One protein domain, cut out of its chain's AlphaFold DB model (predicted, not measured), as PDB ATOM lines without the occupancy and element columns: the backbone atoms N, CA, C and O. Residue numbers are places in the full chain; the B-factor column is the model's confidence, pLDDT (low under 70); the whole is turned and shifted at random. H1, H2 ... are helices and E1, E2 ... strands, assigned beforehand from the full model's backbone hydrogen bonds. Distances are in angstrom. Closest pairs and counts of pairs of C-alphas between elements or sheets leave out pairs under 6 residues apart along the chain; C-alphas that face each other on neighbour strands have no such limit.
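AT A GLANCE: This is residues 289 to 473 of the 712 residues of the protein "RING-type domain-containing protein" of Microthyrium microscopicum (UniProt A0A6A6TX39). Three helices, H1, H2 and H3, lie side by side as a triangle at one end of the model's longest axis; at the other end are the small strand hairpin E3 and E4 and the short helix H5. Between these ends, H4 packs on E2 of a second small hairpin, E1 and E2, and long unnamed stretches join the parts. The printed part has 185 residues, with five named helices and four named strands in the order H1 H2 H3 H4 E1 E2 E3 E4 H5; both two-stranded sheets, E1 - E2 and E3 - E4, are antiparallel. The class is mixed, helices and strands, with under half of the residues in named elements. The whole is compact, with a radius of gyration of the C-alphas of 17.8 A and spans of 57 by 41 by 29 A.

IN THESE COORDINATES: H1, residues 289 to 300, begins with C-alpha 289 at (23.548, 6.248, -17.730) and is 16.0 A long. H2 is residues 327 to 334. H3, residues 339 to 359, is the longest helix, 30.2 A, and H4, residues 367 to 382, is 22.6 A, beginning with C-alpha 367 at (42.139, 18.197, -34.032). E1 is residues 414 to 417 and E2 is residues 426 to 429. E3, residues 435 to 441, is 14.3 A long, and E4, residues 448 to 452, 13.4 A. H5, residues 457 to 463, ends with C-alpha 463 at (27.139, 12.630, -50.893).

HOW THE PARTS SIT: H1 and H3 touch, the same way at a shallow tilt of 17 degrees; their closest C-alphas, Leu 294 and Ile 344, are 5.3 A apart. H2 and H3 form a helical hairpin and touch through residues 341 to 349 of H3 alone, at a shallow tilt of 26 degrees, with the C-alphas of Val 334 and Gly 341 closest at 4.8 A. The closest C-alphas of H4 and E2 are those of Ala 369 and Val 426, 4.8 A. In the hairpin E1 and E2, N 415 and O 428 are within hydrogen-bond range at 2.9 A. In the hairpin E3 and E4, N 436 and O 451 are within range at 2.8 A. H4 and H5 are close but not clearly touching, with the C-alphas of Leu 380 and Thr 463 closest at 7.1 A. E2 and E3 are apart. In all five helices every O i to N i+4 pair is within hydrogen-bond range.

THE WHOLE: The C-alphas farthest apart, those of Thr 336 and Ile 444, are 58.0 A apart. The printed part has no cut. The long links are H1 to H2, 26 residues, and H4 to E1, 31 residues. The mean pLDDT of the printed part is 86.7, and residues 394 to 395 and 411 are under 70.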
ATOM      1  N   LEU A 289      22.085   6.290 -17.735       89.31
ATOM      2  CA  LEU A 289      23.548   6.248 -17.730       89.31
ATOM      3  C   LEU A 289      24.148   5.337 -18.819       89.31
ATOM      4  O   LEU A 289      25.054   5.806 -19.502       89.31
ATOM      5  N   PRO A 290      23.671   4.094 -19.042       90.12
ATOM      6  CA  PRO A 290      24.330   3.201 -19.990       90.12
ATOM      7  C   PRO A 290      24.235   3.696 -21.438       90.12
ATOM      8  O   PRO A 290      25.250   3.781 -22.120       90.12
ATOM      9  N   ASN A 291      23.049   4.119 -21.884       91.31
ATOM     10  CA  ASN A 291      22.868   4.671 -23.232       91.31
ATOM     11  C   ASN A 291      23.652   5.972 -23.427       91.31
ATOM     12  O   ASN A 291      24.223   6.189 -24.489       91.31
ATOM     13  N   ALA A 292      23.720   6.815 -22.393       91.12
ATOM     14  CA  ALA A 292      24.520   8.034 -22.441       91.12
ATOM     15  C   ALA A 292      26.017   7.731 -22.579       91.12
ATOM     16  O   ALA A 292      26.712   8.407 -23.327       91.12
ATOM     17  N   LEU A 293      26.523   6.711 -21.879       90.56
ATOM     18  CA  LEU A 293      27.915   6.279 -22.012       90.56
ATOM     19  C   LEU A 293      28.197   5.673 -23.383       90.56
ATOM     20  O   LEU A 293      29.217   6.008 -23.978       90.56
ATOM     21  N   LEU A 294      27.306   4.814 -23.885       91.56
ATOM     22  CA  LEU A 294      27.449   4.203 -25.205       91.56
ATOM     23  C   LEU A 294      27.533   5.275 -26.299       91.56
ATOM     24  O   LEU A 294      28.466   5.253 -27.097       91.56
ATOM     25  N   ASP A 295      26.637   6.265 -26.251       90.88
ATOM     26  CA  ASP A 295      26.649   7.426 -27.146       90.88
ATOM     27  C   ASP A 295      27.987   8.184 -27.094       90.88
ATOM     28  O   ASP A 295      28.582   8.470 -28.134       90.88
ATOM     29  N   LYS A 296      28.521   8.451 -25.892       90.94
ATOM     30  CA  LYS A 296      29.830   9.113 -25.749       90.94
ATOM     31  C   LYS A 296      30.981   8.275 -26.295       90.94
ATOM     32  O   LYS A 296      31.882   8.826 -26.923       90.94
ATOM     33  N   VAL A 297      30.972   6.962 -26.084       91.69
ATOM     34  CA  VAL A 297      32.012   6.067 -26.616       91.69
ATOM     35  C   VAL A 297      31.997   6.067 -28.145       91.69
ATOM     36  O   VAL A 297      33.053   6.199 -28.763       91.69
ATOM     37  N   GLN A 298      30.815   5.964 -28.757       90.62
ATOM     38  CA  GLN A 298      30.672   5.851 -30.209       90.62
ATOM     39  C   GLN A 298      30.943   7.164 -30.954       90.62
ATOM     40  O   GLN A 298      31.430   7.127 -32.085       90.62
ATOM     41  N   ASN A 299      30.692   8.319 -30.330       88.88
ATOM     42  CA  ASN A 299      30.816   9.616 -31.001       88.88
ATOM     43  C   ASN A 299      32.098  10.394 -30.658       88.88
ATOM     44  O   ASN A 299      32.574  11.164 -31.490       88.88
ATOM     45  N   ASN A 300      32.694  10.215 -29.471       88.56
ATOM     46  CA  ASN A 300      33.777  11.098 -29.006       88.56
ATOM     47  C   ASN A 300      35.198  10.548 -29.206       88.56
ATOM     48  O   ASN A 300      36.169  11.263 -28.955       88.56
ATOM     49  N   TRP A 301      35.347   9.309 -29.673       91.56
ATOM     50  CA  TRP A 301      36.653   8.659 -29.849       91.56
ATOM     51  C   TRP A 301      37.574   9.337 -30.875       91.56
ATOM     52  O   TRP A 301      38.772   9.066 -30.871       91.56
ATOM     53  N   TRP A 302      37.052  10.241 -31.705       91.62
ATOM     54  CA  TRP A 302      37.824  11.070 -32.633       91.62
ATOM     55  C   TRP A 302      38.640  12.172 -31.945       91.62
ATOM     56  O   TRP A 302      39.617  12.653 -32.507       91.62
ATOM     57  N   HIS A 303      38.256  12.600 -30.740       85.38
ATOM     58  CA  HIS A 303      38.834  13.782 -30.097       85.38
ATOM     59  C   HIS A 303      39.981  13.443 -29.143       85.38
ATOM     60  O   HIS A 303      40.063  12.339 -28.603       85.38
ATOM     61  N   ASN A 304      40.843  14.431 -28.882       84.94
ATOM     62  CA  ASN A 304      41.889  14.359 -27.860       84.94
ATOM     63  C   ASN A 304      42.807  13.127 -28.027       84.94
ATOM     64  O   ASN A 304      42.953  12.306 -27.119       84.94
ATOM     65  N   LEU A 305      43.361  12.946 -29.231       87.06
ATOM     66  CA  LEU A 305      44.132  11.757 -29.617       87.06
ATOM     67  C   LEU A 305      45.417  11.574 -28.787       87.06
ATOM     68  O   LEU A 305      45.875  10.448 -28.602       87.06
ATOM     69  N   ASP A 306      45.965  12.662 -28.245       81.62
ATOM     70  CA  ASP A 306      47.223  12.665 -27.491       81.62
ATOM     71  C   ASP A 306      47.083  12.201 -26.037       81.62
ATOM     72  O   ASP A 306      48.085  11.987 -25.355       81.62
ATOM     73  N   THR A 307      45.855  12.028 -25.544       82.50
ATOM     74  CA  THR A 307      45.620  11.636 -24.154       82.50
ATOM     75  C   THR A 307      44.824  10.340 -24.040       82.50
ATOM     76  O   THR A 307      44.111   9.901 -24.949       82.50
ATOM     77  N   LEU A 308      44.940   9.719 -22.865       77.31
ATOM     78  CA  LEU A 308      44.130   8.565 -22.476       77.31
ATOM     79  C   LEU A 308      42.707   8.970 -22.050       77.31
ATOM     80  O   LEU A 308      41.835   8.112 -21.960       77.31
ATOM     81  N   GLN A 309      42.454  10.264 -21.816       84.69
ATOM     82  CA  GLN A 309      41.164  10.804 -21.382       84.69
ATOM     83  C   GLN A 309      40.416  11.424 -22.563       84.69
ATOM     84  O   GLN A 309      40.515  12.617 -22.843       84.69
ATOM     85  N   TRP A 310      39.653  10.592 -23.263       87.94
ATOM     86  CA  TRP A 310      38.870  11.010 -24.432       87.94
ATOM     87  C   TRP A 310      37.364  10.801 -24.254       87.94
ATOM     88  O   TRP A 310      36.568  11.366 -25.003       87.94
ATOM     89  N   LEU A 311      36.954  10.019 -23.252       89.06
ATOM     90  CA  LEU A 311      35.546   9.824 -22.943       89.06
ATOM     91  C   LEU A 311      35.012  11.057 -22.210       89.06
ATOM     92  O   LEU A 311      35.513  11.420 -21.150       89.06
ATOM     93  N   TYR A 312      33.992  11.701 -22.766       89.56
ATOM     94  CA  TYR A 312      33.360  12.861 -22.140       89.56
ATOM     95  C   TYR A 312      32.370  12.449 -21.055       89.56
ATOM     96  O   TYR A 312      31.868  11.325 -21.022       89.56
ATOM     97  N   CYS A 313      32.052  13.398 -20.181       89.12
ATOM     98  CA  CYS A 313      31.002  13.245 -19.195       89.12
ATOM     99  C   CYS A 313      29.663  12.869 -19.871       89.12
ATOM    100  O   CYS A 313      29.255  13.522 -20.837       89.12
ATOM    101  N   PRO A 314      28.937  11.856 -19.359       89.38
ATOM    102  CA  PRO A 314      27.635  11.456 -19.901       89.38
ATOM    103  C   PRO A 314      26.524  12.488 -19.643       89.38
ATOM    104  O   PRO A 314      25.415  12.340 -20.154       89.38
ATOM    105  N   ALA A 315      26.779  13.530 -18.844       88.31
ATOM    106  CA  ALA A 315      25.812  14.594 -18.611       88.31
ATOM    107  C   ALA A 315      25.642  15.476 -19.867       88.31
ATOM    108  O   ALA A 315      26.641  15.879 -20.473       88.31
ATOM    109  N   PRO A 316      24.401  15.844 -20.240       85.12
ATOM    110  CA  PRO A 316      24.164  16.767 -21.347       85.12
ATOM    111  C   PRO A 316      24.877  18.105 -21.115       85.12
ATOM    112  O   PRO A 316      24.875  18.616 -19.996       85.12
ATOM    113  N   ASN A 317      25.449  18.681 -22.174       84.12
ATOM    114  CA  ASN A 317      26.136  19.982 -22.161       84.12
ATOM    115  C   ASN A 317      27.356  20.075 -21.224       84.12
ATOM    116  O   ASN A 317      27.820  21.175 -20.926       84.12
ATOM    117  N   CYS A 318      27.901  18.946 -20.762       87.38
ATOM    118  CA  CYS A 318      29.148  18.925 -20.010       87.38
ATOM    119  C   CYS A 318      30.329  18.603 -20.933       87.38
ATOM    120  O   CYS A 318      30.373  17.538 -21.543       87.38
ATOM    121  N   ALA A 319      31.299  19.516 -21.007       86.44
ATOM    122  CA  ALA A 319      32.508  19.353 -21.818       86.44
ATOM    123  C   ALA A 319      33.688  18.721 -21.053       86.44
ATOM    124  O   ALA A 319      34.772  18.584 -21.611       86.44
ATOM    125  N   ALA A 320      33.505  18.354 -19.782       88.75
ATOM    126  CA  ALA A 320      34.560  17.728 -18.990       88.75
ATOM    127  C   ALA A 320      34.760  16.258 -19.384       88.75
ATOM    128  O   ALA A 320      33.802  15.567 -19.744       88.75
ATOM    129  N   PHE A 321      35.995  15.772 -19.263       86.38
ATOM    130  CA  PHE A 321      36.317  14.360 -19.445       86.38
ATOM    131  C   PHE A 321      35.853  13.527 -18.247       86.38
ATOM    132  O   PHE A 321      35.763  14.011 -17.119       86.38
ATOM    133  N   SER A 322      35.525  12.271 -18.518       81.31
ATOM    134  CA  SER A 322      35.309  11.244 -17.511       81.31
ATOM    135  C   SER A 322      36.650  10.785 -16.933       81.31
ATOM    136  O   SER A 322      37.679  10.828 -17.609       81.31
ATOM    137  N   ASP A 323      36.632  10.281 -15.700       75.62
ATOM    138  CA  ASP A 323      37.821   9.725 -15.048       75.62
ATOM    139  C   ASP A 323      38.289   8.388 -15.632       75.62
ATOM    140  O   ASP A 323      39.348   7.906 -15.245       75.62
ATOM    141  N   VAL A 324      37.540   7.807 -16.575       82.25
ATOM    142  CA  VAL A 324      37.897   6.558 -17.257       82.25
ATOM    143  C   VAL A 324      39.085   6.780 -18.200       82.25
ATOM    144  O   VAL A 324      38.971   7.479 -19.207       82.25
ATOM    145  N   ARG A 325      40.218   6.140 -17.898       81.06
ATOM    146  CA  ARG A 325      41.480   6.213 -18.661       81.06
ATOM    147  C   ARG A 325      41.773   4.943 -19.449       81.06
ATOM    148  O   ARG A 325      42.483   4.979 -20.451       81.06
ATOM    149  N   HIS A 326      41.271   3.802 -18.990       83.75
ATOM    150  CA  HIS A 326      41.481   2.516 -19.646       83.75
ATOM    151  C   HIS A 326      40.277   1.588 -19.483       83.75
ATOM    152  O   HIS A 326      39.458   1.744 -18.576       83.75
ATOM    153  N   VAL A 327      40.215   0.549 -20.319       84.88
ATOM    154  CA  VAL A 327      39.069  -0.372 -20.383       84.88
ATOM    155  C   VAL A 327      38.725  -1.015 -19.030       84.88
ATOM    156  O   VAL A 327      37.554  -1.168 -18.711       84.88
ATOM    157  N   GLY A 328      39.712  -1.307 -18.171       85.56
ATOM    158  CA  GLY A 328      39.465  -1.893 -16.842       85.56
ATOM    159  C   GLY A 328      38.633  -1.016 -15.887       85.56
ATOM    160  O   GLY A 328      37.806  -1.533 -15.133       85.56
ATOM    161  N   GLU A 329      38.802   0.310 -15.935       85.56
ATOM    162  CA  GLU A 329      37.992   1.253 -15.148       85.56
ATOM    163  C   GLU A 329      36.562   1.298 -15.690       85.56
ATOM    164  O   GLU A 329      35.607   1.254 -14.911       85.56
ATOM    165  N   LEU A 330      36.411   1.281 -17.019       87.12
ATOM    166  CA  LEU A 330      35.106   1.218 -17.672       87.12
ATOM    167  C   LEU A 330      34.366  -0.080 -17.338       87.12
ATOM    168  O   LEU A 330      33.201  -0.023 -16.965       87.12
ATOM    169  N   ILE A 331      35.036  -1.236 -17.409       87.00
ATOM    170  CA  ILE A 331      34.463  -2.542 -17.041       87.00
ATOM    171  C   ILE A 331      33.934  -2.492 -15.608       87.00
ATOM    172  O   ILE A 331      32.810  -2.909 -15.346       87.00
ATOM    173  N   THR A 332      34.714  -1.926 -14.687       85.94
ATOM    174  CA  THR A 332      34.295  -1.769 -13.289       85.94
ATOM    175  C   THR A 332      33.069  -0.857 -13.165       85.94
ATOM    176  O   THR A 332      32.186  -1.126 -12.349       85.94
ATOM    177  N   MET A 333      32.991   0.199 -13.978       83.06
ATOM    178  CA  MET A 333      31.864   1.131 -14.015       83.06
ATOM    179  C   MET A 333      30.578   0.486 -14.549       83.06
ATOM    180  O   MET A 333      29.504   0.743 -14.005       83.06
ATOM    181  N   VAL A 334      30.675  -0.353 -15.585       87.06
ATOM    182  CA  VAL A 334      29.516  -0.921 -16.298       87.06
ATOM    183  C   VAL A 334      29.166  -2.357 -15.896       87.06
ATOM    184  O   VAL A 334      28.174  -2.898 -16.382       87.06
ATOM    185  N   ALA A 335      29.917  -2.969 -14.974       83.75
ATOM    186  CA  ALA A 335      29.736  -4.362 -14.547       83.75
ATOM    187  C   ALA A 335      28.303  -4.703 -14.094       83.75
ATOM    188  O   ALA A 335      27.846  -5.829 -14.264       83.75
ATOM    189  N   THR A 336      27.578  -3.736 -13.524       79.81
ATOM    190  CA  THR A 336      26.205  -3.918 -13.024       79.81
ATOM    191  C   THR A 336      25.121  -3.604 -14.059       79.81
ATOM    192  O   THR A 336      23.938  -3.724 -13.750       79.81
ATOM    193  N   MET A 337      25.496  -3.208 -15.280       83.38
ATOM    194  CA  MET A 337      24.568  -2.774 -16.333       83.38
ATOM    195  C   MET A 337      24.090  -3.927 -17.236       83.38
ATOM    196  O   MET A 337      23.299  -3.702 -18.148       83.38
ATOM    197  N   GLY A 338      24.534  -5.165 -16.991       84.06
ATOM    198  CA  GLY A 338      24.132  -6.337 -17.774       84.06
ATOM    199  C   GLY A 338      24.677  -6.311 -19.206       84.06
ATOM    200  O   GLY A 338      25.818  -5.912 -19.434       84.06
ATOM    201  N   GLU A 339      23.857  -6.735 -20.170       86.44
ATOM    202  CA  GLU A 339      24.233  -6.856 -21.589       86.44
ATOM    203  C   GLU A 339      24.702  -5.526 -22.193       86.44
ATOM    204  O   GLU A 339      25.724  -5.468 -22.872       86.44
ATOM    205  N   ILE A 340      24.024  -4.424 -21.867       87.31
ATOM    206  CA  ILE A 340      24.396  -3.103 -22.383       87.31
ATOM    207  C   ILE A 340      25.783  -2.670 -21.878       87.31
ATOM    208  O   ILE A 340      26.517  -1.984 -22.581       87.31
ATOM    209  N   GLY A 341      26.179  -3.118 -20.680       88.00
ATOM    210  CA  GLY A 341      27.522  -2.892 -20.150       88.00
ATOM    211  C   GLY A 341      28.592  -3.583 -20.994       88.00
ATOM    212  O   GLY A 341      29.616  -2.978 -21.303       88.00
ATOM    213  N   GLN A 342      28.323  -4.811 -21.446       87.31
ATOM    214  CA  GLN A 342      29.216  -5.539 -22.354       87.31
ATOM    215  C   GLN A 342      29.333  -4.832 -23.710       87.31
ATOM    216  O   GLN A 342      30.437  -4.702 -24.238       87.31
ATOM    217  N   GLN A 343      28.221  -4.307 -24.238       88.81
ATOM    218  CA  GLN A 343      28.222  -3.521 -25.477       88.81
ATOM    219  C   GLN A 343      29.089  -2.259 -25.350       88.81
ATOM    220  O   GLN A 343      29.886  -1.974 -26.243       88.81
ATOM    221  N   ILE A 344      28.999  -1.542 -24.221       91.06
ATOM    222  CA  ILE A 344      29.828  -0.358 -23.937       91.06
ATOM    223  C   ILE A 344      31.315  -0.728 -23.873       91.06
ATOM    224  O   ILE A 344      32.142  -0.044 -24.477       91.06
ATOM    225  N   THR A 345      31.670  -1.812 -23.175       90.19
ATOM    226  CA  THR A 345      33.059  -2.292 -23.111       90.19
ATOM    227  C   THR A 345      33.594  -2.634 -24.500       90.19
ATOM    228  O   THR A 345      34.660  -2.150 -24.875       90.19
ATOM    229  N   ALA A 346      32.840  -3.399 -25.290       88.44
ATOM    230  CA  ALA A 346      33.245  -3.791 -26.636       88.44
ATOM    231  C   ALA A 346      33.387  -2.579 -27.574       88.44
ATOM    232  O   ALA A 346      34.334  -2.501 -28.359       88.44
ATOM    233  N   ALA A 347      32.482  -1.600 -27.472       90.75
ATOM    234  CA  ALA A 347      32.590  -0.352 -28.217       90.75
ATOM    235  C   ALA A 347      33.853   0.436 -27.823       90.75
ATOM    236  O   ALA A 347      34.566   0.926 -28.696       90.75
ATOM    237  N   TYR A 348      34.184   0.502 -26.531       91.50
ATOM    238  CA  TYR A 348      35.385   1.195 -26.056       91.50
ATOM    239  C   TYR A 348      36.677   0.529 -26.541       91.50
ATOM    240  O   TYR A 348      37.624   1.218 -26.923       91.50
ATOM    241  N   GLU A 349      36.736  -0.803 -26.560       89.25
ATOM    242  CA  GLU A 349      37.878  -1.537 -27.113       89.25
ATOM    243  C   GLU A 349      38.067  -1.256 -28.608       89.25
ATOM    244  O   GLU A 349      39.179  -0.940 -29.035       89.25
ATOM    245  N   ARG A 350      36.982  -1.284 -29.395       89.44
ATOM    246  CA  ARG A 350      37.014  -0.932 -30.825       89.44
ATOM    247  C   ARG A 350      37.483   0.503 -31.050       89.44
ATOM    248  O   ARG A 350      38.395   0.727 -31.845       89.44
ATOM    249  N   ALA A 351      36.932   1.457 -30.300       92.06
ATOM    250  CA  ALA A 351      37.366   2.852 -30.327       92.06
ATOM    251  C   ALA A 351      38.862   2.989 -30.004       92.06
ATOM    252  O   ALA A 351      39.582   3.705 -30.693       92.06
ATOM    253  N   SER A 352      39.355   2.267 -28.994       89.94
ATOM    254  CA  SER A 352      40.765   2.297 -28.590       89.94
ATOM    255  C   SER A 352      41.691   1.801 -29.704       89.94
ATOM    256  O   SER A 352      42.744   2.389 -29.936       89.94
ATOM    257  N   VAL A 353      41.290   0.755 -30.428       90.38
ATOM    258  CA  VAL A 353      42.064   0.230 -31.557       90.38
ATOM    259  C   VAL A 353      42.066   1.195 -32.747       90.38
ATOM    260  O   VAL A 353      43.119   1.433 -33.338       90.38
ATOM    261  N   LEU A 354      40.917   1.779 -33.092       92.12
ATOM    262  CA  LEU A 354      40.833   2.777 -34.164       92.12
ATOM    263  C   LEU A 354      41.683   4.014 -33.840       92.12
ATOM    264  O   LEU A 354      42.419   4.509 -34.694       92.12
ATOM    265  N   ARG A 355      41.655   4.461 -32.577       92.69
ATOM    266  CA  ARG A 355      42.526   5.527 -32.066       92.69
ATOM    267  C   ARG A 355      44.001   5.167 -32.181       92.69
ATOM    268  O   ARG A 355      44.775   6.015 -32.605       92.69
ATOM    269  N   ALA A 356      44.390   3.934 -31.859       90.44
ATOM    270  CA  ALA A 356      45.773   3.485 -32.026       90.44
ATOM    271  C   ALA A 356      46.226   3.564 -33.497       90.44
ATOM    272  O   ALA A 356      47.349   3.981 -33.768       90.44
ATOM    273  N   GLY A 357      45.334   3.244 -34.444       91.19
ATOM    274  CA  GLY A 357      45.581   3.429 -35.878       91.19
ATOM    275  C   GLY A 357      45.848   4.892 -36.245       91.19
ATOM    276  O   GLY A 357      46.855   5.183 -36.881       91.19
ATOM    277  N   LEU A 358      45.001   5.818 -35.782       93.06
ATOM    278  CA  LEU A 358      45.186   7.263 -35.990       93.06
ATOM    279  C   LEU A 358      46.463   7.794 -35.319       93.06
ATOM    280  O   LEU A 358      47.135   8.670 -35.856       93.06
ATOM    281  N   GLN A 359      46.804   7.268 -34.141       91.69
ATOM    282  CA  GLN A 359      47.993   7.659 -33.382       91.69
ATOM    283  C   GLN A 359      49.302   7.284 -34.075       91.69
ATOM    284  O   GLN A 359      50.310   7.926 -33.775       91.69
ATOM    285  N   ALA A 360      49.278   6.263 -34.932       91.31
ATOM    286  CA  ALA A 360      50.426   5.738 -35.661       91.31
ATOM    287  C   ALA A 360      50.628   6.384 -37.046       91.31
ATOM    288  O   ALA A 360      51.551   5.996 -37.757       91.31
ATOM    289  N   LEU A 361      49.776   7.335 -37.446       90.44
ATOM    290  CA  LEU A 361      49.938   8.067 -38.704       90.44
ATOM    291  C   LEU A 361      51.024   9.142 -38.604       90.44
ATOM    292  O   LEU A 361      51.139   9.827 -37.585       90.44
ATOM    293  N   GLU A 362      51.755   9.331 -39.703       86.00
ATOM    294  CA  GLU A 362      52.769  10.374 -39.864       86.00
ATOM    295  C   GLU A 362      52.491  11.208 -41.135       86.00
ATOM    296  O   GLU A 362      52.388  10.629 -42.219       86.00
ATOM    297  N   PRO A 363      52.341  12.549 -41.034       88.50
ATOM    298  CA  PRO A 363      52.248  13.330 -39.792       88.50
ATOM    299  C   PRO A 363      51.008  12.937 -38.973       88.50
ATOM    300  O   PRO A 363      50.084  12.344 -39.516       88.50
ATOM    301  N   ARG A 364      50.969  13.245 -37.670       89.88
ATOM    302  CA  ARG A 364      49.790  12.965 -36.828       89.88
ATOM    303  C   ARG A 364      48.624  13.902 -37.211       89.88
ATOM    304  O   ARG A 364      48.881  15.093 -37.394       89.88
ATOM    305  N   PRO A 365      47.362  13.421 -37.283       92.06
ATOM    306  CA  PRO A 365      46.221  14.272 -37.623       92.06
ATOM    307  C   PRO A 365      45.996  15.400 -36.609       92.06
ATOM    308  O   PRO A 365      46.080  15.183 -35.396       92.06
ATOM    309  N   THR A 366      45.636  16.583 -37.101       91.62
ATOM    310  CA  THR A 366      45.224  17.727 -36.276       91.62
ATOM    311  C   THR A 366      43.827  17.508 -35.677       91.62
ATOM    312  O   THR A 366      43.037  16.681 -36.141       91.62
ATOM    313  N   ALA A 367      43.476  18.266 -34.632       90.25
ATOM    314  CA  ALA A 367      42.139  18.197 -34.032       90.25
ATOM    315  C   ALA A 367      41.026  18.613 -35.017       90.25
ATOM    316  O   ALA A 367      39.928  18.053 -34.984       90.25
ATOM    317  N   THR A 368      41.326  19.567 -35.900       91.00
ATOM    318  CA  THR A 368      40.486  20.009 -37.021       91.00
ATOM    319  C   THR A 368      40.302  18.883 -38.035       91.00
ATOM    320  O   THR A 368      39.160  18.494 -38.281       91.00
ATOM    321  N   ALA A 369      41.389  18.252 -38.496       92.25
ATOM    322  CA  ALA A 369      41.331  17.100 -39.398       92.25
ATOM    323  C   ALA A 369      40.487  15.948 -38.833       92.25
ATOM    324  O   ALA A 369      39.678  15.361 -39.548       92.25
ATOM    325  N   LEU A 370      40.625  15.632 -37.540       93.31
ATOM    326  CA  LEU A 370      39.849  14.573 -36.881       93.31
ATOM    327  C   LEU A 370      38.354  14.910 -36.777       93.31
ATOM    328  O   LEU A 370      37.505  14.032 -36.941       93.31
ATOM    329  N   SER A 371      38.021  16.179 -36.526       92.00
ATOM    330  CA  SER A 371      36.634  16.657 -36.525       92.00
ATOM    331  C   SER A 371      36.004  16.534 -37.917       92.00
ATOM    332  O   SER A 371      34.886  16.029 -38.062       92.00
ATOM    333  N   THR A 372      36.747  16.923 -38.955       93.00
ATOM    334  CA  THR A 372      36.326  16.794 -40.355       93.00
ATOM    335  C   THR A 372      36.198  15.325 -40.767       93.00
ATOM    336  O   THR A 372      35.176  14.947 -41.337       93.00
ATOM    337  N   ALA A 373      37.144  14.463 -40.378       93.88
ATOM    338  CA  ALA A 373      37.094  13.018 -40.617       93.88
ATOM    339  C   ALA A 373      35.854  12.359 -40.002       93.88
ATOM    340  O   ALA A 373      35.209  11.534 -40.654       93.88
ATOM    341  N   SER A 374      35.510  12.743 -38.768       93.38
ATOM    342  CA  SER A 374      34.312  12.273 -38.066       93.38
ATOM    343  C   SER A 374      33.037  12.642 -38.828       93.38
ATOM    344  O   SER A 374      32.194  11.782 -39.085       93.38
ATOM    345  N   ARG A 375      32.917  13.905 -39.263       93.44
ATOM    346  CA  ARG A 375      31.765  14.393 -40.041       93.44
ATOM    347  C   ARG A 375      31.646  13.703 -41.401       93.44
ATOM    348  O   ARG A 375      30.555  13.254 -41.748       93.44
ATOM    349  N   LEU A 376      32.750  13.590 -42.141       93.25
ATOM    350  CA  LEU A 376      32.789  12.936 -43.451       93.25
ATOM    351  C   LEU A 376      32.352  11.470 -43.346       93.25
ATOM    352  O   LEU A 376      31.436  11.038 -44.041       93.25
ATOM    353  N   GLN A 377      32.955  10.704 -42.437       92.81
ATOM    354  CA  GLN A 377      32.657   9.275 -42.313       92.81
ATOM    355  C   GLN A 377      31.264   9.012 -41.748       92.81
ATOM    356  O   GLN A 377      30.615   8.056 -42.168       92.81
ATOM    357  N   LYS A 378      30.757   9.894 -40.879       92.38
ATOM    358  CA  LYS A 378      29.355   9.860 -40.456       92.38
ATOM    359  C   LYS A 378      28.403  10.058 -41.639       92.38
ATOM    360  O   LYS A 378      27.469   9.277 -41.779       92.38
ATOM    361  N   ARG A 379      28.665  11.028 -42.524       93.12
ATOM    362  CA  ARG A 379      27.845  11.253 -43.727       93.12
ATOM    363  C   ARG A 379      27.889  10.062 -44.687       93.12
ATOM    364  O   ARG A 379      26.847   9.649 -45.186       93.12
ATOM    365  N   LEU A 380      29.070   9.478 -44.907       93.00
ATOM    366  CA  LEU A 380      29.228   8.274 -45.732       93.00
ATOM    367  C   LEU A 380      28.473   7.071 -45.149       93.00
ATOM    368  O   LEU A 380      27.878   6.301 -45.900       93.00
ATOM    369  N   TYR A 381      28.467   6.920 -43.823       91.44
ATOM    370  CA  TYR A 381      27.678   5.900 -43.131       91.44
ATOM    371  C   TYR A 381      26.170   6.139 -43.292       91.44
ATOM    372  O   TYR A 381      25.450   5.237 -43.713       91.44
ATOM    373  N   GLU A 382      25.692   7.359 -43.031       91.31
ATOM    374  CA  GLU A 382      24.268   7.725 -43.137       91.31
ATOM    375  C   GLU A 382      23.713   7.567 -44.562       91.31
ATOM    376  O   GLU A 382      22.541   7.233 -44.730       91.31
ATOM    377  N   ARG A 383      24.552   7.766 -45.587       90.56
ATOM    378  CA  ARG A 383      24.215   7.545 -47.003       90.56
ATOM    379  C   ARG A 383      24.439   6.099 -47.474       90.56
ATOM    380  O   ARG A 383      24.161   5.792 -48.623       90.56
ATOM    381  N   GLY A 384      24.896   5.195 -46.604       89.38
ATOM    382  CA  GLY A 384      25.019   3.767 -46.924       89.38
ATOM    383  C   GLY A 384      26.253   3.384 -47.748       89.38
ATOM    384  O   GLY A 384      26.261   2.324 -48.370       89.38
ATOM    385  N   HIS A 385      27.310   4.199 -47.736       90.31
ATOM    386  CA  HIS A 385      28.586   3.896 -48.404       90.31
ATOM    387  C   HIS A 385      29.669   3.380 -47.448       90.31
ATOM    388  O   HIS A 385      30.705   2.885 -47.894       90.31
ATOM    389  N   LEU A 386      29.453   3.477 -46.135       91.38
ATOM    390  CA  LEU A 386      30.394   3.040 -45.104       91.38
ATOM    391  C   LEU A 386      29.713   2.067 -44.135       91.38
ATOM    392  O   LEU A 386      28.554   2.252 -43.778       91.38
ATOM    393  N   LYS A 387      30.437   1.045 -43.682       89.88
ATOM    394  CA  LYS A 387      30.040   0.165 -42.578       89.88
ATOM    395  C   LYS A 387      30.147   0.903 -41.246       89.88
ATOM    396  O   LYS A 387      31.012   1.760 -41.073       89.88
ATOM    397  N   GLU A 388      29.325   0.515 -40.276       87.94
ATOM    398  CA  GLU A 388      29.423   1.052 -38.920       87.94
ATOM    399  C   GLU A 388      30.733   0.605 -38.243       87.94
ATOM    400  O   GLU A 388      31.081  -0.576 -38.237       87.94
ATOM    401  N   PHE A 389      31.456   1.536 -37.609       88.38
ATOM    402  CA  PHE A 389      32.709   1.231 -36.899       88.38
ATOM    403  C   PHE A 389      32.536   0.260 -35.727       88.38
ATOM    404  O   PHE A 389      33.468  -0.465 -35.369       88.38
ATOM    405  N   PHE A 390      31.358   0.273 -35.104       86.94
ATOM    406  CA  PHE A 390      31.073  -0.453 -33.870       86.94
ATOM    407  C   PHE A 390      30.209  -1.697 -34.068       86.94
ATOM    408  O   PHE A 390      29.770  -2.275 -33.068       86.94
ATOM    409  N   ASP A 391      30.029  -2.120 -35.320       80.06
ATOM    410  CA  ASP A 391      29.310  -3.336 -35.682       80.06
ATOM    411  C   ASP A 391      29.926  -4.588 -35.024       80.06
ATOM    412  O   ASP A 391      31.144  -4.716 -34.857       80.06
ATOM    413  N   GLN A 392      29.051  -5.510 -34.624       71.38
ATOM    414  CA  GLN A 392      29.371  -6.749 -33.916       71.38
ATOM    415  C   GLN A 392      29.313  -7.986 -34.822       71.38
ATOM    416  O   GLN A 392      29.698  -9.067 -34.382       71.38
ATOM    417  N   SER A 393      28.878  -7.849 -36.079       73.44
ATOM    418  CA  SER A 393      28.760  -8.968 -37.028       73.44
ATOM    419  C   SER A 393      30.102  -9.634 -37.385       73.44
ATOM    420  O   SER A 393      30.136 -10.771 -37.847       73.44
ATOM    421  N   GLY A 394      31.221  -8.924 -37.187       65.00
ATOM    422  CA  GLY A 394      32.552  -9.335 -37.645       65.00
ATOM    423  C   GLY A 394      32.860  -8.953 -39.100       65.00
ATOM    424  O   GLY A 394      34.005  -9.081 -39.531       65.00
ATOM    425  N   GLU A 395      31.903  -8.394 -39.848       67.19
ATOM    426  CA  GLU A 395      32.067  -8.021 -41.264       67.19
ATOM    427  C   GLU A 395      33.094  -6.908 -41.515       67.19
ATOM    428  O   GLU A 395      33.584  -6.735 -42.636       67.19
ATOM    429  N   THR A 396      33.430  -6.127 -40.490       71.06
ATOM    430  CA  THR A 396      34.488  -5.104 -40.535       71.06
ATOM    431  C   THR A 396      35.887  -5.714 -40.358       71.06
ATOM    432  O   THR A 396      36.916  -5.069 -40.601       71.06
ATOM    433  N   GLY A 397      35.960  -6.968 -39.898       73.12
ATOM    434  CA  GLY A 397      37.191  -7.658 -39.520       73.12
ATOM    435  C   GLY A 397      37.956  -6.992 -38.369       73.12
ATOM    436  O   GLY A 397      39.126  -7.321 -38.173       73.12
ATOM    437  N   LEU A 398      37.346  -6.026 -37.669       80.25
ATOM    438  CA  LEU A 398      37.833  -5.481 -36.396       80.25
ATOM    439  C   LEU A 398      37.470  -6.388 -35.225       80.25
ATOM    440  O   LEU A 398      38.203  -6.454 -34.245       80.25
ATOM    441  N   PHE A 399      36.326  -7.053 -35.318       80.31
ATOM    442  CA  PHE A 399      35.831  -7.967 -34.309       80.31
ATOM    443  C   PHE A 399      35.939  -9.390 -34.835       80.31
ATOM    444  O   PHE A 399      35.581  -9.669 -35.979       80.31
ATOM    445  N   ASP A 400      36.479 -10.269 -34.005       79.00
ATOM    446  CA  ASP A 400      36.550 -11.691 -34.272       79.00
ATOM    447  C   ASP A 400      35.381 -12.378 -33.548       79.00
ATOM    448  O   ASP A 400      35.419 -12.476 -32.317       79.00
ATOM    449  N   PRO A 401      34.333 -12.814 -34.271       76.06
ATOM    450  CA  PRO A 401      33.148 -13.395 -33.648       76.06
ATOM    451  C   PRO A 401      33.426 -14.747 -32.978       76.06
ATOM    452  O   PRO A 401      32.734 -15.096 -32.024       76.06
ATOM    453  N   ASP A 402      34.460 -15.474 -33.412       78.81
ATOM    454  CA  ASP A 402      34.807 -16.791 -32.869       78.81
ATOM    455  C   ASP A 402      35.532 -16.679 -31.522       78.81
ATOM    456  O   ASP A 402      35.305 -17.462 -30.598       78.81
ATOM    457  N   THR A 403      36.422 -15.693 -31.393       78.44
ATOM    458  CA  THR A 403      37.213 -15.465 -30.171       78.44
ATOM    459  C   THR A 403      36.631 -14.387 -29.259       78.44
ATOM    460  O   THR A 403      37.070 -14.261 -28.113       78.44
ATOM    461  N   GLY A 404      35.678 -13.594 -29.755       73.38
ATOM    462  CA  GLY A 404      35.096 -12.447 -29.061       73.38
ATOM    463  C   GLY A 404      36.081 -11.295 -28.836       73.38
ATOM    464  O   GLY A 404      35.853 -10.467 -27.956       73.38
ATOM    465  N   ARG A 405      37.202 -11.253 -29.571       79.19
ATOM    466  CA  ARG A 405      38.279 -10.270 -29.372       79.19
ATOM    467  C   ARG A 405      38.292  -9.199 -30.453       79.19
ATOM    468  O   ARG A 405      38.087  -9.471 -31.634       79.19
ATOM    469  N   THR A 406      38.639  -7.983 -30.041       82.69
ATOM    470  CA  THR A 406      38.950  -6.887 -30.964       82.69
ATOM    471  C   THR A 406      40.370  -7.065 -31.519       82.69
ATOM    472  O   THR A 406      41.335  -7.181 -30.763       82.69
ATOM    473  N   ARG A 407      40.504  -7.113 -32.847       83.94
ATOM    474  CA  ARG A 407      41.776  -7.217 -33.577       83.94
ATOM    475  C   ARG A 407      42.420  -5.842 -33.720       83.94
ATOM    476  O   ARG A 407      41.706  -4.857 -33.848       83.94
ATOM    477  N   ALA A 408      43.751  -5.783 -33.752       82.62
ATOM    478  CA  ALA A 408      44.486  -4.545 -34.015       82.62
ATOM    479  C   ALA A 408      44.157  -3.970 -35.407       82.62
ATOM    480  O   ALA A 408      43.889  -4.717 -36.352       82.62
ATOM    481  N   PHE A 409      44.207  -2.644 -35.532       84.12
ATOM    482  CA  PHE A 409      43.990  -1.943 -36.793       84.12
ATOM    483  C   PHE A 409      45.317  -1.401 -37.323       84.12
ATOM    484  O   PHE A 409      46.039  -0.693 -36.626       84.12
ATOM    485  N   GLU A 410      45.644  -1.762 -38.560       79.06
ATOM    486  CA  GLU A 410      46.870  -1.336 -39.231       79.06
ATOM    487  C   GLU A 410      46.715   0.096 -39.757       79.06
ATOM    488  O   GLU A 410      45.792   0.375 -40.522       79.06
ATOM    489  N   ALA A 411      47.645   0.986 -39.400       68.31
ATOM    490  CA  ALA A 411      47.623   2.389 -39.825       68.31
ATOM    491  C   ALA A 411      47.646   2.559 -41.355       68.31
ATOM    492  O   ALA A 411      46.989   3.453 -41.874       68.31
ATOM    493  N   GLY A 412      48.295   1.645 -42.091       70.62
ATOM    494  CA  GLY A 412      48.316   1.644 -43.564       70.62
ATOM    495  C   GLY A 412      46.947   1.440 -44.231       70.62
ATOM    496  O   GLY A 412      46.832   1.552 -45.445       70.62
ATOM    497  N   LYS A 413      45.895   1.149 -43.453       81.19
ATOM    498  CA  LYS A 413      44.498   1.091 -43.919       81.19
ATOM    499  C   LYS A 413      43.745   2.410 -43.706       81.19
ATOM    500  O   LYS A 413      42.524   2.446 -43.866       81.19
ATOM    501  N   ILE A 414      44.452   3.469 -43.318       89.88
ATOM    502  CA  ILE A 414      43.946   4.835 -43.242       89.88
ATOM    503  C   ILE A 414      44.615   5.632 -44.357       89.88
ATOM    504  O   ILE A 414      45.839   5.692 -44.439       89.88
ATOM    505  N   MET A 415      43.803   6.224 -45.225       89.62
ATOM    506  CA  MET A 415      44.274   7.122 -46.273       89.62
ATOM    507  C   MET A 415      44.207   8.558 -45.763       89.62
ATOM    508  O   MET A 415      43.226   8.923 -45.118       89.62
ATOM    509  N   TYR A 416      45.208   9.378 -46.077       90.31
ATOM    510  CA  TYR A 416      45.060  10.827 -45.980       90.31
ATOM    511  C   TYR A 416      44.370  11.360 -47.229       90.31
ATOM    512  O   TYR A 416      44.860  11.137 -48.333       90.31
ATOM    513  N   CYS A 417      43.249  12.051 -47.045       88.50
ATOM    514  CA  CYS A 417      42.570  12.772 -48.106       88.50
ATOM    515  C   CYS A 417      42.815  14.278 -48.013       88.50
ATOM    516  O   CYS A 417      42.701  14.873 -46.940       88.50
ATOM    517  N   ASP A 418      43.114  14.873 -49.165       85.06
ATOM    518  CA  ASP A 418      43.136  16.318 -49.359       85.06
ATOM    519  C   ASP A 418      41.733  16.752 -49.827       85.06
ATOM    520  O   ASP A 418      41.204  16.208 -50.809       85.06
ATOM    521  N   LEU A 419      41.112  17.674 -49.088       87.81
ATOM    522  CA  LEU A 419      39.829  18.284 -49.446       87.81
ATOM    523  C   LEU A 419      40.091  19.624 -50.144       87.81
ATOM    524  O   LEU A 419      41.055  20.303 -49.807       87.81
ATOM    525  N   ASP A 420      39.236  20.016 -51.087       80.19
ATOM    526  CA  ASP A 420      39.452  21.218 -51.908       80.19
ATOM    527  C   ASP A 420      39.467  22.517 -51.069       80.19
ATOM    528  O   ASP A 420      40.214  23.441 -51.384       80.19
ATOM    529  N   ASP A 421      38.694  22.559 -49.976       72.00
ATOM    530  CA  ASP A 421      38.504  23.746 -49.125       72.00
ATOM    531  C   ASP A 421      39.297  23.707 -47.799       72.00
ATOM    532  O   ASP A 421      39.181  24.617 -46.977       72.00
ATOM    533  N   GLU A 422      40.099  22.665 -47.549       70.44
ATOM    534  CA  GLU A 422      40.821  22.482 -46.279       70.44
ATOM    535  C   GLU A 422      42.315  22.242 -46.520       70.44
ATOM    536  O   GLU A 422      42.711  21.368 -47.285       70.44
ATOM    537  N   ASN A 423      43.166  22.966 -45.790       72.25
ATOM    538  CA  ASN A 423      44.621  22.764 -45.850       72.25
ATOM    539  C   ASN A 423      45.093  21.519 -45.075       72.25
ATOM    540  O   ASN A 423      46.248  21.106 -45.199       72.25
ATOM    541  N   ASP A 424      44.226  20.945 -44.241       81.75
ATOM    542  CA  ASP A 424      44.556  19.823 -43.370       81.75
ATOM    543  C   ASP A 424      44.311  18.473 -44.061       81.75
ATOM    544  O   ASP A 424      43.250  18.225 -44.631       81.75
ATOM    545  N   LYS A 425      45.265  17.545 -43.917       88.25
ATOM    546  CA  LYS A 425      45.115  16.162 -44.393       88.25
ATOM    547  C   LYS A 425      44.152  15.388 -43.500       88.25
ATOM    548  O   LYS A 425      44.451  15.113 -42.334       88.25
ATOM    549  N   VAL A 426      43.010  14.991 -44.049       92.75
ATOM    550  CA  VAL A 426      41.931  14.339 -43.298       92.75
ATOM    551  C   VAL A 426      42.107  12.811 -43.328       92.75
ATOM    552  O   VAL A 426      42.272  12.235 -44.399       92.75
ATOM    553  N   PRO A 427      42.108  12.103 -42.182       94.56
ATOM    554  CA  PRO A 427      42.241  10.646 -42.167       94.56
ATOM    555  C   PRO A 427      40.923   9.930 -42.512       94.56
ATOM    556  O   PRO A 427      39.889  10.158 -41.881       94.56
ATOM    557  N   LEU A 428      40.977   8.985 -43.451       93.44
ATOM    558  CA  LEU A 428      39.835   8.217 -43.947       93.44
ATOM    559  C   LEU A 428      40.066   6.707 -43.794       93.44
ATOM    560  O   LEU A 428      41.022   6.153 -44.342       93.44
ATOM    561  N   PHE A 429      39.176   6.008 -43.083       92.19
ATOM    562  CA  PHE A 429      39.288   4.563 -42.874       92.19
ATOM    563  C   PHE A 429      38.719   3.779 -44.068       92.19
ATOM    564  O   PHE A 429      37.566   3.344 -44.077       92.19
ATOM    565  N   THR A 430      39.553   3.533 -45.076       87.69
ATOM    566  CA  THR A 430      39.121   2.954 -46.363       87.69
ATOM    567  C   THR A 430      38.606   1.517 -46.272       87.69
ATOM    568  O   THR A 430      37.832   1.070 -47.119       87.69
ATOM    569  N   LYS A 431      38.986   0.780 -45.225       86.12
ATOM    570  CA  LYS A 431      38.525  -0.599 -44.994       86.12
ATOM    571  C   LYS A 431      37.007  -0.700 -44.777       86.12
ATOM    572  O   LYS A 431      36.439  -1.768 -44.992       86.12
ATOM    573  N   PHE A 432      36.358   0.375 -44.328       89.56
ATOM    574  CA  PHE A 432      34.933   0.352 -43.989       89.56
ATOM    575  C   PHE A 432      34.026   0.680 -45.169       89.56
ATOM    576  O   PHE A 432      32.815   0.587 -45.007       89.56
ATOM    577  N   PHE A 433      34.560   1.020 -46.346       90.00
ATOM    578  CA  PHE A 433      33.710   1.224 -47.516       90.00
ATOM    579  C   PHE A 433      32.894  -0.032 -47.820       90.00
ATOM    580  O   PHE A 433      33.425  -1.146 -47.876       90.00
ATOM    581  N   LEU A 434      31.590   0.160 -47.999       88.94
ATOM    582  CA  LEU A 434      30.693  -0.875 -48.487       88.94
ATOM    583  C   LEU A 434      31.027  -1.143 -49.950       88.94
ATOM    584  O   LEU A 434      31.172  -0.221 -50.751       88.94
ATOM    585  N   ARG A 435      31.195  -2.420 -50.276       86.31
ATOM    586  CA  ARG A 435      31.639  -2.883 -51.591       86.31
ATOM    587  C   ARG A 435      30.468  -3.560 -52.303       86.31
ATOM    588  O   ARG A 435      29.626  -4.165 -51.639       86.31
ATOM    589  N   SER A 436      30.399  -3.434 -53.625       85.38
ATOM    590  CA  SER A 436      29.384  -4.070 -54.464       85.38
ATOM    591  C   SER A 436      29.422  -5.589 -54.300       85.38
ATOM    592  O   SER A 436      30.469  -6.174 -54.028       85.38
ATOM    593  N   THR A 437      28.278  -6.249 -54.475       85.75
ATOM    594  CA  THR A 437      28.210  -7.719 -54.517       85.75
ATOM    595  C   THR A 437      28.635  -8.275 -55.870       85.75
ATOM    596  O   THR A 437      29.066  -9.420 -55.955       85.75
ATOM    597  N   GLU A 438      28.494  -7.477 -56.928       86.25
ATOM    598  CA  GLU A 438      28.916  -7.836 -58.276       86.25
ATOM    599  C   GLU A 438      30.390  -7.451 -58.468       86.25
ATOM    600  O   GLU A 438      30.730  -6.269 -58.309       86.25
ATOM    601  N   PRO A 439      31.273  -8.419 -58.769       90.88
ATOM    602  CA  PRO A 439      32.667  -8.138 -59.052       90.88
ATOM    603  C   PRO A 439      32.836  -7.589 -60.470       90.88
ATOM    604  O   PRO A 439      32.120  -7.953 -61.401       90.88
ATOM    605  N   LYS A 440      33.854  -6.752 -60.633       90.75
ATOM    606  CA  LYS A 440      34.338  -6.251 -61.911       90.75
ATOM    607  C   LYS A 440      35.730  -6.811 -62.172       90.75
ATOM    608  O   LYS A 440      36.620  -6.687 -61.329       90.75
ATOM    609  N   GLU A 441      35.916  -7.425 -63.334       93.44
ATOM    610  CA  GLU A 441      37.198  -7.999 -63.744       93.44
ATOM    611  C   GLU A 441      38.064  -6.965 -64.464       93.44
ATOM    612  O   GLU A 441      37.583  -6.185 -65.288       93.44
ATOM    613  N   CYS A 442      39.359  -6.953 -64.148       94.62
ATOM    614  CA  CYS A 442      40.321  -6.106 -64.839       94.62
ATOM    615  C   CYS A 442      40.765  -6.736 -66.166       94.62
ATOM    616  O   CYS A 442      41.271  -7.855 -66.183       94.62
ATOM    617  N   CYS A 443      40.702  -5.991 -67.272       92.50
ATOM    618  CA  CYS A 443      41.110  -6.476 -68.594       92.50
ATOM    619  C   CYS A 443      42.632  -6.688 -68.756       92.50
ATOM    620  O   CYS A 443      43.061  -7.224 -69.775       92.50
ATOM    621  N   ILE A 444      43.451  -6.250 -67.789       92.75
ATOM    622  CA  ILE A 444      44.919  -6.389 -67.815       92.75
ATOM    623  C   ILE A 444      45.387  -7.497 -66.873       92.75
ATOM    624  O   ILE A 444      46.030  -8.443 -67.321       92.75
ATOM    625  N   CYS A 445      45.085  -7.400 -65.573       94.56
ATOM    626  CA  CYS A 445      45.523  -8.406 -64.599       94.56
ATOM    627  C   CYS A 445      44.557  -9.582 -64.442       94.56
ATOM    628  O   CYS A 445      44.912 -10.545 -63.772       94.56
ATOM    629  N   THR A 446      43.358  -9.534 -65.031       93.00
ATOM    630  CA  THR A 446      42.307 -10.570 -64.924       93.00
ATOM    631  C   THR A 446      41.787 -10.831 -63.505       93.00
ATOM    632  O   THR A 446      40.986 -11.734 -63.291       93.00
ATOM    633  N   GLU A 447      42.197 -10.014 -62.534       93.38
ATOM    634  CA  GLU A 447      41.720 -10.096 -61.156       93.38
ATOM    635  C   GLU A 447      40.305  -9.519 -61.018       93.38
ATOM    636  O   GLU A 447      39.932  -8.547 -61.688       93.38
ATOM    637  N   SER A 448      39.532 -10.113 -60.107       91.62
ATOM    638  CA  SER A 448      38.178  -9.686 -59.745       91.62
ATOM    639  C   SER A 448      38.203  -8.723 -58.561       91.62
ATOM    640  O   SER A 448      38.694  -9.055 -57.481       91.62
ATOM    641  N   TYR A 449      37.599  -7.551 -58.728       89.88
ATOM    642  CA  TYR A 449      37.524  -6.514 -57.703       89.88
ATOM    643  C   TYR A 449      36.071  -6.156 -57.402       89.88
ATOM    644  O   TYR A 449      35.238  -6.099 -58.300       89.88
ATOM    645  N   HIS A 450      35.770  -5.864 -56.140       88.81
ATOM    646  CA  HIS A 450      34.455  -5.372 -55.730       88.81
ATOM    647  C   HIS A 450      34.571  -3.861 -55.523       88.81
ATOM    648  O   HIS A 450      35.352  -3.415 -54.681       88.81
ATOM    649  N   GLU A 451      33.873  -3.058 -56.321       87.00
ATOM    650  CA  GLU A 451      33.986  -1.595 -56.250       87.00
ATOM    651  C   GLU A 451      33.205  -1.040 -55.052       87.00
ATOM    652  O   GLU A 451      32.428  -1.763 -54.434       87.00
ATOM    653  N   ILE A 452      33.426   0.215 -54.662       84.94
ATOM    654  CA  ILE A 452      32.553   0.895 -53.695       84.94
ATOM    655  C   ILE A 452      31.111   0.884 -54.214       84.94
ATOM    656  O   ILE A 452      30.852   1.165 -55.381       84.94
ATOM    657  N   ASN A 453      30.170   0.545 -53.336       79.25
ATOM    658  CA  ASN A 453      28.752   0.519 -53.662       79.25
ATOM    659  C   ASN A 453      28.191   1.951 -53.678       79.25
ATOM    660  O   ASN A 453      27.994   2.554 -52.621       79.25
ATOM    661  N   PHE A 454      27.948   2.489 -54.868       78.44
ATOM    662  CA  PHE A 454      27.184   3.716 -55.091       78.44
ATOM    663  C   PHE A 454      26.225   3.485 -56.264       78.44
ATOM    664  O   PHE A 454      26.565   2.767 -57.206       78.44
ATOM    665  N   ALA A 455      25.012   4.039 -56.207       74.62
ATOM    666  CA  ALA A 455      23.999   3.792 -57.231       74.62
ATOM    667  C   ALA A 455      24.282   4.581 -58.518       74.62
ATOM    668  O   ALA A 455      23.964   4.116 -59.612       74.62
ATOM    669  N   SER A 456      24.877   5.772 -58.395       82.88
ATOM    670  CA  SER A 456      25.290   6.615 -59.526       82.88
ATOM    671  C   SER A 456      26.444   7.549 -59.157       82.88
ATOM    672  O   SER A 456      26.637   7.875 -57.984       82.88
ATOM    673  N   GLU A 457      27.219   7.990 -60.152       80.50
ATOM    674  CA  GLU A 457      28.307   8.949 -59.920       80.50
ATOM    675  C   GLU A 457      27.755  10.297 -59.411       80.50
ATOM    676  O   GLU A 457      28.386  10.950 -58.582       80.50
ATOM    677  N   GLU A 458      26.547  10.690 -59.829       85.75
ATOM    678  CA  GLU A 458      25.861  11.895 -59.353       85.75
ATOM    679  C   GLU A 458      25.510  11.817 -57.861       85.75
ATOM    680  O   GLU A 458      25.769  12.765 -57.119       85.75
ATOM    681  N   GLU A 459      24.974  10.680 -57.403       89.19
ATOM    682  CA  GLU A 459      24.707  10.431 -55.978       89.19
ATOM    683  C   GLU A 459      26.001  10.490 -55.154       89.19
ATOM    684  O   GLU A 459      26.027  11.063 -54.061       89.19
ATOM    685  N   TRP A 460      27.092   9.924 -55.679       90.12
ATOM    686  CA  TRP A 460      28.398   9.972 -55.023       90.12
ATOM    687  C   TRP A 460      28.901  11.413 -54.873       90.12
ATOM    688  O   TRP A 460      29.351  11.817 -53.797       90.12
ATOM    689  N   ILE A 461      28.766  12.219 -55.927       89.12
ATOM    690  CA  ILE A 461      29.127  13.640 -55.913       89.12
ATOM    691  C   ILE A 461      28.264  14.428 -54.916       89.12
ATOM    692  O   ILE A 461      28.798  15.267 -54.189       89.12
ATOM    693  N   GLU A 462      26.958  14.165 -54.842       90.50
ATOM    694  CA  GLU A 462      26.051  14.794 -53.867       90.50
ATOM    695  C   GLU A 462      26.425  14.413 -52.424       90.50
ATOM    696  O   GLU A 462      26.500  15.254 -51.517       90.50
ATOM    697  N   THR A 463      26.716  13.133 -52.200       90.75
ATOM    698  CA  THR A 463      27.139  12.630 -50.893       90.75
ATOM    699  C   THR A 463      28.418  13.315 -50.426       90.75
ATOM    700  O   THR A 463      28.517  13.678 -49.256       90.75
ATOM    701  N   CYS A 464      29.361  13.563 -51.330       90.81
ATOM    702  CA  CYS A 464      30.648  14.181 -51.019       90.81
ATOM    703  C   CYS A 464      30.670  15.709 -51.203       90.81
ATOM    704  O   CYS A 464      31.740  16.300 -51.112       90.81
ATOM    705  N   GLN A 465      29.528  16.366 -51.447       88.94
ATOM    706  CA  GLN A 465      29.470  17.785 -51.827       88.94
ATOM    707  C   GLN A 465      30.208  18.734 -50.869       88.94
ATOM    708  O   GLN A 465      30.874  19.646 -51.344       88.94
ATOM    709  N   ASP A 466      30.114  18.501 -49.558       88.69
ATOM    710  CA  ASP A 466      30.740  19.351 -48.526       88.69
ATOM    711  C   ASP A 466      32.176  18.914 -48.184       88.69
ATOM    712  O   ASP A 466      32.798  19.435 -47.262       88.69
ATOM    713  N   PHE A 467      32.673  17.887 -48.873       92.00
ATOM    714  CA  PHE A 467      33.974  17.264 -48.655       92.00
ATOM    715  C   PHE A 467      34.609  16.915 -50.004       92.00
ATOM    716  O   PHE A 467      35.159  15.824 -50.173       92.00
ATOM    717  N   ARG A 468      34.476  17.801 -50.997       89.25
ATOM    718  CA  ARG A 468      35.036  17.560 -52.328       89.25
ATOM    719  C   ARG A 468      36.555  17.482 -52.267       89.25
ATOM    720  O   ARG A 468      37.188  18.067 -51.391       89.25
ATOM    721  N   GLY A 469      37.120  16.685 -53.160       87.06
ATOM    722  CA  GLY A 469      38.560  16.538 -53.293       87.06
ATOM    723  C   GLY A 469      38.941  15.335 -54.140       87.06
ATOM    724  O   GLY A 469      38.114  14.469 -54.453       87.06
ATOM    725  N   LYS A 470      40.229  15.241 -54.483       82.56
ATOM    726  CA  LYS A 470      40.782  14.129 -55.283       82.56
ATOM    727  C   LYS A 470      40.523  12.760 -54.645       82.56
ATOM    728  O   LYS A 470      40.372  11.764 -55.355       82.56
ATOM    729  N   TRP A 471      40.420  12.714 -53.319       87.94
ATOM    730  CA  TRP A 471      40.188  11.487 -52.559       87.94
ATOM    731  C   TRP A 471      38.928  10.730 -52.979       87.94
ATOM    732  O   TRP A 471      38.938   9.501 -52.960       87.94
ATOM    733  N   MET A 472      37.878  11.451 -53.401       88.44
ATOM    734  CA  MET A 472      36.596  10.882 -53.839       88.44
ATOM    735  C   MET A 472      36.781   9.838 -54.932       88.44
ATOM    736  O   MET A 472      35.985   8.911 -55.063       88.44
ATOM    737  N   TRP A 473      37.837  10.009 -55.718       84.88
ATOM    738  CA  TRP A 473      38.176   9.155 -56.836       84.88
ATOM    739  C   TRP A 473      39.334   8.216 -56.505       84.88
ATOM    740  O   TRP A 473      39.399   7.109 -57.028       84.88
TER     741      TRP A 473